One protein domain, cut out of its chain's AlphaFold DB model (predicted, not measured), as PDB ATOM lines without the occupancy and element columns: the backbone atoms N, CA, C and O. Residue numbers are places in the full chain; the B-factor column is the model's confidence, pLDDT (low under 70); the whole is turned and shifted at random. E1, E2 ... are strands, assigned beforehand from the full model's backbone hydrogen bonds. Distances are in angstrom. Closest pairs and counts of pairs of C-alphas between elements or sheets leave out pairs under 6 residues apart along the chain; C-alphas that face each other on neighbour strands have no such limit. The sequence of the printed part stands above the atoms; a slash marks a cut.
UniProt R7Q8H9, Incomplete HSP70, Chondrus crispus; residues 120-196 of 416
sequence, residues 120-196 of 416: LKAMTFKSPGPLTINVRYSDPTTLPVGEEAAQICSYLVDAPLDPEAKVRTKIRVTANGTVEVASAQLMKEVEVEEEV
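Overview. This is residues 120 to 196 of the 416 residues of the protein "Incomplete HSP70" of Chondrus crispus (UniProt R7Q8H9). A small two-layer sandwich: a strongly twisted sheet E1 E4 E5 stands face to face with the two-stranded hairpin E2 and E3, and the far end of E5 runs out of the body as a tail, residues 190 to 196. The long link 137 to 150 lies at the opposite end from this tail, and the two make the length. The printed part has 77 residues, with no named helix and five strands in the order E1 E2 E3 E4 E5, both sheets antiparallel, all strand in class. It is loose, with a radius of gyration of the C-alphas of 16.7 A, and spans 60 by 28 by 17 A.

Arrangement. In the larger sheet, E4, residues 166 to 173, is the inner strand between the edge strands E1, residues 120 to 126, and E5, residues 179 to 196. E1 and E4 are antiparallel at 155 degrees, with N 123 and O 169 2.9 A apart. E4 and E5, a hairpin, are antiparallel at 137 degrees, with N 170 and O 183 2.9 A apart. E2, residues 131 to 136, and E3, residues 151 to 157, are antiparallel at 165 degrees, with N 133 and O 155 2.8 A apart. In this sandwich, two sheets face to face, the strands of one stand at 32 degrees to those of the other. The closest C-alphas of E3 and E5 are those of Val 157 and Ala 184, 6.8 A apart. E2 and E5 are near each other, with 6 pairs of C-alphas within 10 A. E1 and E3 are apart.

Along the chain. E1 begins at C-alpha 120 (161.644, 155.953, 146.006) and is 20.0 A long. E2 measures 16.1 A, E3 17.6 A and E4 23.1 A. E5, 44.8 A, bends by 65 degrees at residue 193 and ends at C-alpha 196 (190.027, 155.799, 123.796).

Size, cuts and confidence. The C-alphas of Val 145 and Val 196, the two farthest apart, are 61.3 A apart. The link E2 to E3 is long, and the printed part has no cut. Mean pLDDT of the printed part is 84.2; residues 190 to 196 are under 70.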
ATOM      1  N   LEU A 120     160.340 156.531 145.680       85.12
ATOM      2  CA  LEU A 120     161.644 155.953 146.006       85.12
ATOM      3  C   LEU A 120     162.676 157.077 146.099       85.12
ATOM      4  O   LEU A 120     162.994 157.715 145.095       85.12
ATOM      5  N   LYS A 121     163.244 157.299 147.286       88.62
ATOM      6  CA  LYS A 121     164.334 158.258 147.484       88.62
ATOM      7  C   LYS A 121     165.628 157.520 147.788       88.62
ATOM      8  O   LYS A 121     165.729 156.782 148.764       88.62
ATOM      9  N   ALA A 122     166.640 157.736 146.952       90.00
ATOM     10  CA  ALA A 122     168.000 157.320 147.256       90.00
ATOM     11  C   ALA A 122     168.716 158.419 148.055       90.00
ATOM     12  O   ALA A 122     168.684 159.586 147.662       90.00
ATOM     13  N   MET A 123     169.376 158.033 149.141       90.00
ATOM     14  CA  MET A 123     170.201 158.896 149.989       90.00
ATOM     15  C   MET A 123     171.602 158.289 150.095       90.00
ATOM     16  O   MET A 123     171.744 157.069 150.046       90.00
ATOM     17  N   THR A 124     172.635 159.120 150.221       91.56
ATOM     18  CA  THR A 124     174.021 158.656 150.379       91.56
ATOM     19  C   THR A 124     174.610 159.267 151.640       91.56
ATOM     20  O   THR A 124     174.660 160.489 151.769       91.56
ATOM     21  N   PHE A 125     175.076 158.417 152.546       89.56
ATOM     22  CA  PHE A 125     175.699 158.788 153.810       89.56
ATOM     23  C   PHE A 125     177.195 158.474 153.758       89.56
ATOM     24  O   PHE A 125     177.590 157.455 153.194       89.56
ATOM     25  N   LYS A 126     178.035 159.318 154.360       88.81
ATOM     26  CA  LYS A 126     179.398 158.918 154.739       88.81
ATOM     27  C   LYS A 126     179.312 158.288 156.127       88.81
ATOM     28  O   LYS A 126     178.755 158.931 157.014       88.81
ATOM     29  N   SER A 127     179.814 157.069 156.314       82.75
ATOM     30  CA  SER A 127     179.765 156.387 157.614       82.75
ATOM     31  C   SER A 127     181.029 155.564 157.861       82.75
ATOM     32  O   SER A 127     181.294 154.666 157.068       82.75
ATOM     33  N   PRO A 128     181.769 155.792 158.962       84.44
ATOM     34  CA  PRO A 128     182.993 155.056 159.290       84.44
ATOM     35  C   PRO A 128     182.742 153.640 159.855       84.44
ATOM     36  O   PRO A 128     183.647 153.050 160.439       84.44
ATOM     37  N   GLY A 129     181.519 153.113 159.752       88.88
ATOM     38  CA  GLY A 129     181.086 151.846 160.346       88.88
ATOM     39  C   GLY A 129     179.566 151.643 160.254       88.88
ATOM     40  O   GLY A 129     178.897 152.407 159.541       88.88
ATOM     41  N   PRO A 130     179.004 150.649 160.975       90.88
ATOM     42  CA  PRO A 130     177.569 150.362 160.983       90.88
ATOM     43  C   PRO A 130     176.733 151.583 161.374       90.88
ATOM     44  O   PRO A 130     177.110 152.345 162.265       90.88
ATOM     45  N   LEU A 131     175.590 151.768 160.711       92.19
ATOM     46  CA  LEU A 131     174.720 152.932 160.910       92.19
ATOM     47  C   LEU A 131     173.260 152.515 161.089       92.19
ATOM     48  O   LEU A 131     172.791 151.579 160.443       92.19
ATOM     49  N   THR A 132     172.529 153.248 161.928       91.94
ATOM     50  CA  THR A 132     171.091 153.038 162.145       91.94
ATOM     51  C   THR A 132     170.291 154.128 161.443       91.94
ATOM     52  O   THR A 132     170.464 155.314 161.721       91.94
ATOM     53  N   ILE A 133     169.381 153.730 160.557       91.19
ATOM     54  CA  ILE A 133     168.414 154.617 159.908       91.19
ATOM     55  C   ILE A 133     167.129 154.592 160.726       91.19
ATOM     56  O   ILE A 133     166.475 153.555 160.810       91.19
ATOM     57  N   ASN A 134     166.760 155.736 161.300       90.69
ATOM     58  CA  ASN A 134     165.488 155.935 161.990       90.69
ATOM     59  C   ASN A 134     164.564 156.768 161.099       90.69
ATOM     60  O   ASN A 134     164.911 157.889 160.725       90.69
ATOM     61  N   VAL A 135     163.391 156.232 160.769       89.50
ATOM     62  CA  VAL A 135     162.358 156.935 160.002       89.50
ATOM     63  C   VAL A 135     161.299 157.439 160.977       89.50
ATOM     64  O   VAL A 135     160.730 156.654 161.734       89.50
ATOM     65  N   ARG A 136     161.022 158.745 160.959       89.56
ATOM     66  CA  ARG A 136     160.003 159.389 161.799       89.56
ATOM     67  C   ARG A 136     159.228 160.452 161.032       89.56
ATOM     68  O   ARG A 136     159.751 161.023 160.077       89.56
ATOM     69  N   TYR A 137     158.021 160.754 161.496       88.81
ATOM     70  CA  TYR A 137     157.304 161.961 161.106       88.81
ATOM     71  C   TYR A 137     158.092 163.208 161.538       88.81
ATOM     72  O   TYR A 137     158.693 163.244 162.619       88.81
ATOM     73  N   SER A 138     158.105 164.220 160.668       89.62
ATOM     74  CA  SER A 138     158.793 165.495 160.900       89.62
ATOM     75  C   SER A 138     158.083 166.366 161.933       89.62
ATOM     76  O   SER A 138     158.751 167.040 162.708       89.62
ATOM     77  N   ASP A 139     156.749 166.321 161.958       87.94
ATOM     78  CA  ASP A 139     155.907 167.020 162.929       87.94
ATOM     79  C   ASP A 139     154.946 166.027 163.610       87.94
ATOM     80  O   ASP A 139     153.902 165.686 163.042       87.94
ATOM     81  N   PRO A 140     155.285 165.543 164.820       84.69
ATOM     82  CA  PRO A 140     154.436 164.637 165.587       84.69
ATOM     83  C   PRO A 140     153.073 165.215 165.979       84.69
ATOM     84  O   PRO A 140     152.151 164.446 166.234       84.69
ATOM     85  N   THR A 141     152.915 166.543 166.028       84.69
ATOM     86  CA  THR A 141     151.664 167.182 166.481       84.69
ATOM     87  C   THR A 141     150.515 166.997 165.490       84.69
ATOM     88  O   THR A 141     149.347 167.085 165.861       84.69
ATOM     89  N   THR A 142     150.843 166.662 164.238       83.69
ATOM     90  CA  THR A 142     149.876 166.328 163.183       83.69
ATOM     91  C   THR A 142     149.284 164.918 163.311       83.69
ATOM     92  O   THR A 142     148.331 164.589 162.601       83.69
ATOM     93  N   LEU A 143     149.818 164.072 164.201       84.31
ATOM     94  CA  LEU A 143     149.389 162.683 164.364       84.31
ATOM     95  C   LEU A 143     148.213 162.564 165.351       84.31
ATOM     96  O   LEU A 143     148.348 162.982 166.501       84.31
ATOM     97  N   PRO A 144     147.104 161.883 164.988       81.25
ATOM     98  CA  PRO A 144     145.970 161.660 165.898       81.25
ATOM     99  C   PRO A 144     146.308 160.870 167.174       81.25
ATOM    100  O   PRO A 144     145.542 160.881 168.130       81.25
ATOM    101  N   VAL A 145     147.432 160.151 167.159       75.88
ATOM    102  CA  VAL A 145     147.900 159.222 168.202       75.88
ATOM    103  C   VAL A 145     149.042 159.790 169.061       75.88
ATOM    104  O   VAL A 145     149.552 159.093 169.932       75.88
ATOM    105  N   GLY A 146     149.434 161.052 168.850       73.38
ATOM    106  CA  GLY A 146     150.483 161.718 169.630       73.38
ATOM    107  C   GLY A 146     151.919 161.317 169.264       73.38
ATOM    108  O   GLY A 146     152.174 160.613 168.286       73.38
ATOM    109  N   GLU A 147     152.883 161.810 170.051       76.25
ATOM    110  CA  GLU A 147     154.317 161.723 169.727       76.25
ATOM    111  C   GLU A 147     154.911 160.310 169.853       76.25
ATOM    112  O   GLU A 147     155.871 159.988 169.155       76.25
ATOM    113  N   GLU A 148     154.314 159.426 170.654       74.06
ATOM    114  CA  GLU A 148     154.790 158.044 170.832       74.06
ATOM    115  C   GLU A 148     154.779 157.242 169.515       74.06
ATOM    116  O   GLU A 148     155.642 156.393 169.287       74.06
ATOM    117  N   ALA A 149     153.863 157.570 168.599       74.50
ATOM    118  CA  ALA A 149     153.769 156.975 167.265       74.50
ATOM    119  C   ALA A 149     154.572 157.732 166.185       74.50
ATOM    120  O   ALA A 149     154.472 157.415 164.996       74.50
ATOM    121  N   ALA A 150     155.372 158.740 166.560       83.94
ATOM    122  CA  ALA A 150     156.137 159.536 165.601       83.94
ATOM    123  C   ALA A 150     157.206 158.722 164.860       83.94
ATOM    124  O   ALA A 150     157.566 159.075 163.736       83.94
ATOM    125  N   GLN A 151     157.730 157.654 165.466       86.69
ATOM    126  CA  GLN A 151     158.753 156.801 164.866       86.69
ATOM    127  C   GLN A 151     158.114 155.627 164.111       86.69
ATOM    128  O   GLN A 151     157.412 154.799 164.683       86.69
ATOM    129  N   ILE A 152     158.372 155.555 162.805       88.06
ATOM    130  CA  ILE A 152     157.712 154.627 161.878       88.06
ATOM    131  C   ILE A 152     158.437 153.279 161.852       88.06
ATOM    132  O   ILE A 152     157.811 152.226 161.978       88.06
ATOM    133  N   CYS A 153     159.758 153.305 161.662       87.62
ATOM    134  CA  CYS A 153     160.604 152.116 161.600       87.62
ATOM    135  C   CYS A 153     162.083 152.473 161.809       87.62
ATOM    136  O   CYS A 153     162.502 153.614 161.587       87.62
ATOM    137  N   SER A 154     162.878 151.475 162.200       90.25
ATOM    138  CA  SER A 154     164.331 151.595 162.329       90.25
ATOM    139  C   SER A 154     165.046 150.403 161.705       90.25
ATOM    140  O   SER A 154     164.593 149.264 161.829       90.25
ATOM    141  N   TYR A 155     166.175 150.665 161.055       91.31
ATOM    142  CA  TYR A 155     166.996 149.658 160.386       91.31
ATOM    143  C   TYR A 155     168.470 149.841 160.738       91.31
ATOM    144  O   TYR A 155     168.994 150.948 160.628       91.31
ATOM    145  N   LEU A 156     169.139 148.751 161.100       91.69
ATOM    146  CA  LEU A 156     170.593 148.667 161.179       91.69
ATOM    147  C   LEU A 156     171.149 148.294 159.799       91.69
ATOM    148  O   LEU A 156     170.644 147.376 159.151       91.69
ATOM    149  N   VAL A 157     172.173 149.019 159.355       92.38
ATOM    150  CA  VAL A 157     172.923 148.748 158.127       92.38
ATOM    151  C   VAL A 157     174.338 148.322 158.498       92.38
ATOM    152  O   VAL A 157     175.085 149.093 159.109       92.38
ATOM    153  N   ASP A 158     174.720 147.125 158.063       90.38
ATOM    154  CA  ASP A 158     175.986 146.471 158.404       90.38
ATOM    155  C   ASP A 158     177.134 146.975 157.512       90.38
ATOM    156  O   ASP A 158     177.710 146.252 156.698       90.38
ATOM    157  N   ALA A 159     177.431 148.271 157.616       87.69
ATOM    158  CA  ALA A 159     178.510 148.915 156.875       87.69
ATOM    159  C   ALA A 159     179.895 148.609 157.492       87.69
ATOM    160  O   ALA A 159     180.033 148.588 158.718       87.69
ATOM    161  N   PRO A 160     180.942 148.390 156.670       84.81
ATOM    162  CA  PRO A 160     182.281 148.078 157.165       84.81
ATOM    163  C   PRO A 160     182.950 149.280 157.843       84.81
ATOM    164  O   PRO A 160     182.628 150.434 157.565       84.81
ATOM    165  N   LEU A 161     183.934 148.990 158.697       85.19
ATOM    166  CA  LEU A 161     184.778 149.981 159.370       85.19
ATOM    167  C   LEU A 161     185.783 150.603 158.383       85.19
ATOM    168  O   LEU A 161     186.905 150.121 158.239       85.19
ATOM    169  N   ASP A 162     185.359 151.653 157.683       83.81
ATOM    170  CA  ASP A 162     186.143 152.378 156.677       83.81
ATOM    171  C   ASP A 162     185.790 153.882 156.731       83.81
ATOM    172  O   ASP A 162     184.656 154.243 156.407       83.81
ATOM    173  N   PRO A 163     186.717 154.779 157.137       79.62
ATOM    174  CA  PRO A 163     186.445 156.212 157.300       79.62
ATOM    175  C   PRO A 163     185.903 156.935 156.059       79.62
ATOM    176  O   PRO A 163     185.251 157.972 156.208       79.62
ATOM    177  N   GLU A 164     186.156 156.423 154.850       83.44
ATOM    178  CA  GLU A 164     185.694 157.036 153.599       83.44
ATOM    179  C   GLU A 164     184.469 156.338 152.982       83.44
ATOM    180  O   GLU A 164     183.974 156.772 151.935       83.44
ATOM    181  N   ALA A 165     183.924 155.304 153.636       84.19
ATOM    182  CA  ALA A 165     182.794 154.537 153.124       84.19
ATOM    183  C   ALA A 165     181.550 155.404 152.852       84.19
ATOM    184  O   ALA A 165     180.973 156.049 153.735       84.19
ATOM    185  N   LYS A 166     181.097 155.366 151.594       89.31
ATOM    186  CA  LYS A 166     179.875 156.018 151.110       89.31
ATOM    187  C   LYS A 166     178.759 154.980 151.011       89.31
ATOM    188  O   LYS A 166     178.729 154.184 150.077       89.31
ATOM    189  N   VAL A 167     177.825 154.984 151.952       90.81
ATOM    190  CA  VAL A 167     176.678 154.067 151.973       90.81
ATOM    191  C   VAL A 167     175.484 154.722 151.286       90.81
ATOM    192  O   VAL A 167     174.916 155.690 151.788       90.81
ATOM    193  N   ARG A 168     175.071 154.181 150.138       91.88
ATOM    194  CA  ARG A 168     173.782 154.493 149.515       91.88
ATOM    195  C   ARG A 168     172.693 153.686 150.200       91.88
ATOM    196  O   ARG A 168     172.798 152.467 150.258       91.88
ATOM    197  N   THR A 169     171.598 154.311 150.602       92.19
ATOM    198  CA  THR A 169     170.364 153.588 150.917       92.19
ATOM    199  C   THR A 169     169.217 154.073 150.049       92.19
ATOM    200  O   THR A 169     169.229 155.188 149.519       92.19
ATOM    201  N   LYS A 170     168.238 153.198 149.831       92.75
ATOM    202  CA  LYS A 170     166.994 153.519 149.133       92.75
ATOM    203  C   LYS A 170     165.858 153.395 150.138       92.75
ATOM    204  O   LYS A 170     165.659 152.316 150.684       92.75
ATOM    205  N   ILE A 171     165.139 154.483 150.377       91.19
ATOM    206  CA  ILE A 171     163.950 154.522 151.232       91.19
ATOM    207  C   ILE A 171     162.734 154.605 150.312       91.19
ATOM    208  O   ILE A 171     162.749 155.362 149.335       91.19
ATOM    209  N   ARG A 172     161.711 153.798 150.588       89.44
ATOM    210  CA  ARG A 172     160.524 153.657 149.745       89.44
ATOM    211  C   ARG A 172     159.255 153.802 150.571       89.44
ATOM    212  O   ARG A 172     159.134 153.172 151.618       89.44
ATOM    213  N   VAL A 173     158.297 154.567 150.053       88.12
ATOM    214  CA  VAL A 173     156.883 154.376 150.398       88.12
ATOM    215  C   VAL A 173     156.339 153.316 149.446       88.12
ATOM    216  O   VAL A 173     156.457 153.450 148.226       88.12
ATOM    217  N   THR A 174     155.831 152.218 149.994       84.88
ATOM    218  CA  THR A 174     155.260 151.113 149.216       84.88
ATOM    219  C   THR A 174     153.893 151.502 148.645       84.88
ATOM    220  O   THR A 174     153.274 152.471 149.084       84.88
ATOM    221  N   ALA A 175     153.365 150.707 147.709       81.06
ATOM    222  CA  ALA A 175     151.996 150.884 147.210       81.06
ATOM    223  C   ALA A 175     150.918 150.774 148.315       81.06
ATOM    224  O   ALA A 175     149.806 151.256 148.127       81.06
ATOM    225  N   ASN A 176     151.260 150.197 149.475       84.06
ATOM    226  CA  ASN A 176     150.383 150.074 150.641       84.06
ATOM    227  C   ASN A 176     150.494 151.274 151.606       84.06
ATOM    228  O   ASN A 176     149.965 151.219 152.713       84.06
ATOM    229  N   GLY A 177     151.239 152.327 151.247       82.81
ATOM    230  CA  GLY A 177     151.470 153.500 152.101       82.81
ATOM    231  C   GLY A 177     152.439 153.270 153.270       82.81
ATOM    232  O   GLY A 177     152.637 154.168 154.084       82.81
ATOM    233  N   THR A 178     153.069 152.095 153.369       86.81
ATOM    234  CA  THR A 178     154.063 151.795 154.414       86.81
ATOM    235  C   THR A 178     155.458 152.272 154.010       86.81
ATOM    236  O   THR A 178     155.788 152.286 152.825       86.81
ATOM    237  N   VAL A 179     156.299 152.643 154.984       88.62
ATOM    238  CA  VAL A 179     157.686 153.071 154.724       88.62
ATOM    239  C   VAL A 179     158.674 151.956 155.049       88.62
ATOM    240  O   VAL A 179     158.692 151.437 156.165       88.62
ATOM    241  N   GLU A 180     159.543 151.641 154.092       88.62
ATOM    242  CA  GLU A 180     160.626 150.667 154.237       88.62
ATOM    243  C   GLU A 180     161.978 151.256 153.807       88.62
ATOM    244  O   GLU A 180     162.068 152.105 152.913       88.62
ATOM    245  N   VAL A 181     163.060 150.755 154.407       90.62
ATOM    246  CA  VAL A 181     164.392 150.851 153.798       90.62
ATOM    247  C   VAL A 181     164.512 149.656 152.854       90.62
ATOM    248  O   VAL A 181     164.508 148.512 153.288       90.62
ATOM    249  N   ALA A 182     164.557 149.924 151.551       89.31
ATOM    250  CA  ALA A 182     164.467 148.917 150.497       89.31
ATOM    251  C   ALA A 182     165.810 148.244 150.167       89.31
ATOM    252  O   ALA A 182     165.838 147.107 149.708       89.31
ATOM    253  N   SER A 183     166.926 148.961 150.327       90.94
ATOM    254  CA  SER A 183     168.277 148.427 150.103       90.94
ATOM    255  C   SER A 183     169.336 149.340 150.714       90.94
ATOM    256  O   SER A 183     169.170 150.564 150.663       90.94
ATOM    257  N   ALA A 184     170.462 148.771 151.141       92.25
ATOM    258  CA  ALA A 184     171.689 149.496 151.455       92.25
ATOM    259  C   ALA A 184     172.855 148.961 150.605       92.25
ATOM    260  O   ALA A 184     172.973 147.757 150.405       92.25
ATOM    261  N   GLN A 185     173.691 149.855 150.075       91.69
ATOM    262  CA  GLN A 185     174.788 149.534 149.161       91.69
ATOM    263  C   GLN A 185     176.009 150.402 149.481       91.69
ATOM    264  O   GLN A 185     175.917 151.628 149.504       91.69
ATOM    265  N   LEU A 186     177.172 149.790 149.672       89.81
ATOM    266  CA  LEU A 186     178.445 150.493 149.774       89.81
ATOM    267  C   LEU A 186     178.919 150.904 148.377       89.81
ATOM    268  O   LEU A 186     179.090 150.053 147.507       89.81
ATOM    269  N   MET A 187     179.153 152.197 148.166       86.19
ATOM    270  CA  MET A 187     179.817 152.733 146.980       86.19
ATOM    271  C   MET A 187     181.331 152.779 147.207       86.19
ATOM    272  O   MET A 187     181.791 153.419 148.153       86.19
ATOM    273  N   LYS A 188     182.102 152.189 146.292       81.44
ATOM    274  CA  LYS A 188     183.547 152.408 146.171       81.44
ATOM    275  C   LYS A 188     183.853 153.040 144.819       81.44
ATOM    276  O   LYS A 188     183.361 152.577 143.791       81.44
ATOM    277  N   GLU A 189     184.654 154.099 144.818       74.12
ATOM    278  CA  GLU A 189     185.235 154.635 143.587       74.12
ATOM    279  C   GLU A 189     186.408 153.737 143.186       74.12
ATOM    280  O   GLU A 189     187.313 153.497 143.981       74.12
ATOM    281  N   VAL A 190     186.351 153.197 141.971       69.00
ATOM    282  CA  VAL A 190     187.399 152.364 141.381       69.00
ATOM    283  C   VAL A 190     187.823 153.035 140.084       69.00
ATOM    284  O   VAL A 190     186.985 153.329 139.229       69.00
ATOM    285  N   GLU A 191     189.115 153.301 139.937       62.84
ATOM    286  CA  GLU A 191     189.662 153.793 138.677       62.84
ATOM    287  C   GLU A 191     189.784 152.615 137.706       62.84
ATOM    288  O   GLU A 191     190.374 151.584 138.029       62.84
ATOM    289  N   VAL A 192     189.156 152.748 136.541       62.53
ATOM    290  CA  VAL A 192     189.186 151.756 135.465       62.53
ATOM    291  C   VAL A 192     189.879 152.403 134.275       62.53
ATOM    292  O   VAL A 192     189.517 153.511 133.879       62.53
ATOM    293  N   GLU A 193     190.883 151.730 133.716       55.41
ATOM    294  CA  GLU A 193     191.472 152.129 132.437       55.41
ATOM    295  C   GLU A 193     190.481 151.798 131.313       55.41
ATOM    296  O   GLU A 193     190.166 150.630 131.085       55.41
ATOM    297  N   GLU A 194     189.986 152.822 130.620       61.72
ATOM    298  CA  GLU A 194     189.290 152.673 129.338       61.72
ATOM    299  C   GLU A 194     190.210 153.211 128.229       61.72
ATOM    300  O   GLU A 194     190.801 154.289 128.356       61.72
ATOM    301  N   GLU A 195     190.374 152.437 127.155       46.38
ATOM    302  CA  GLU A 195     191.150 152.848 125.980       46.38
ATOM    303  C   GLU A 195     190.267 153.691 125.058       46.38
ATOM    304  O   GLU A 195     189.188 153.257 124.652       46.38
ATOM    305  N   VAL A 196     190.725 154.899 124.722       53.25
ATOM    306  CA  VAL A 196     190.027 155.799 123.796       53.25
ATOM    307  C   VAL A 196     190.926 156.049 122.588       53.25
ATOM    308  O   VAL A 196     192.061 156.501 122.725       53.25
TER     309      VAL A 196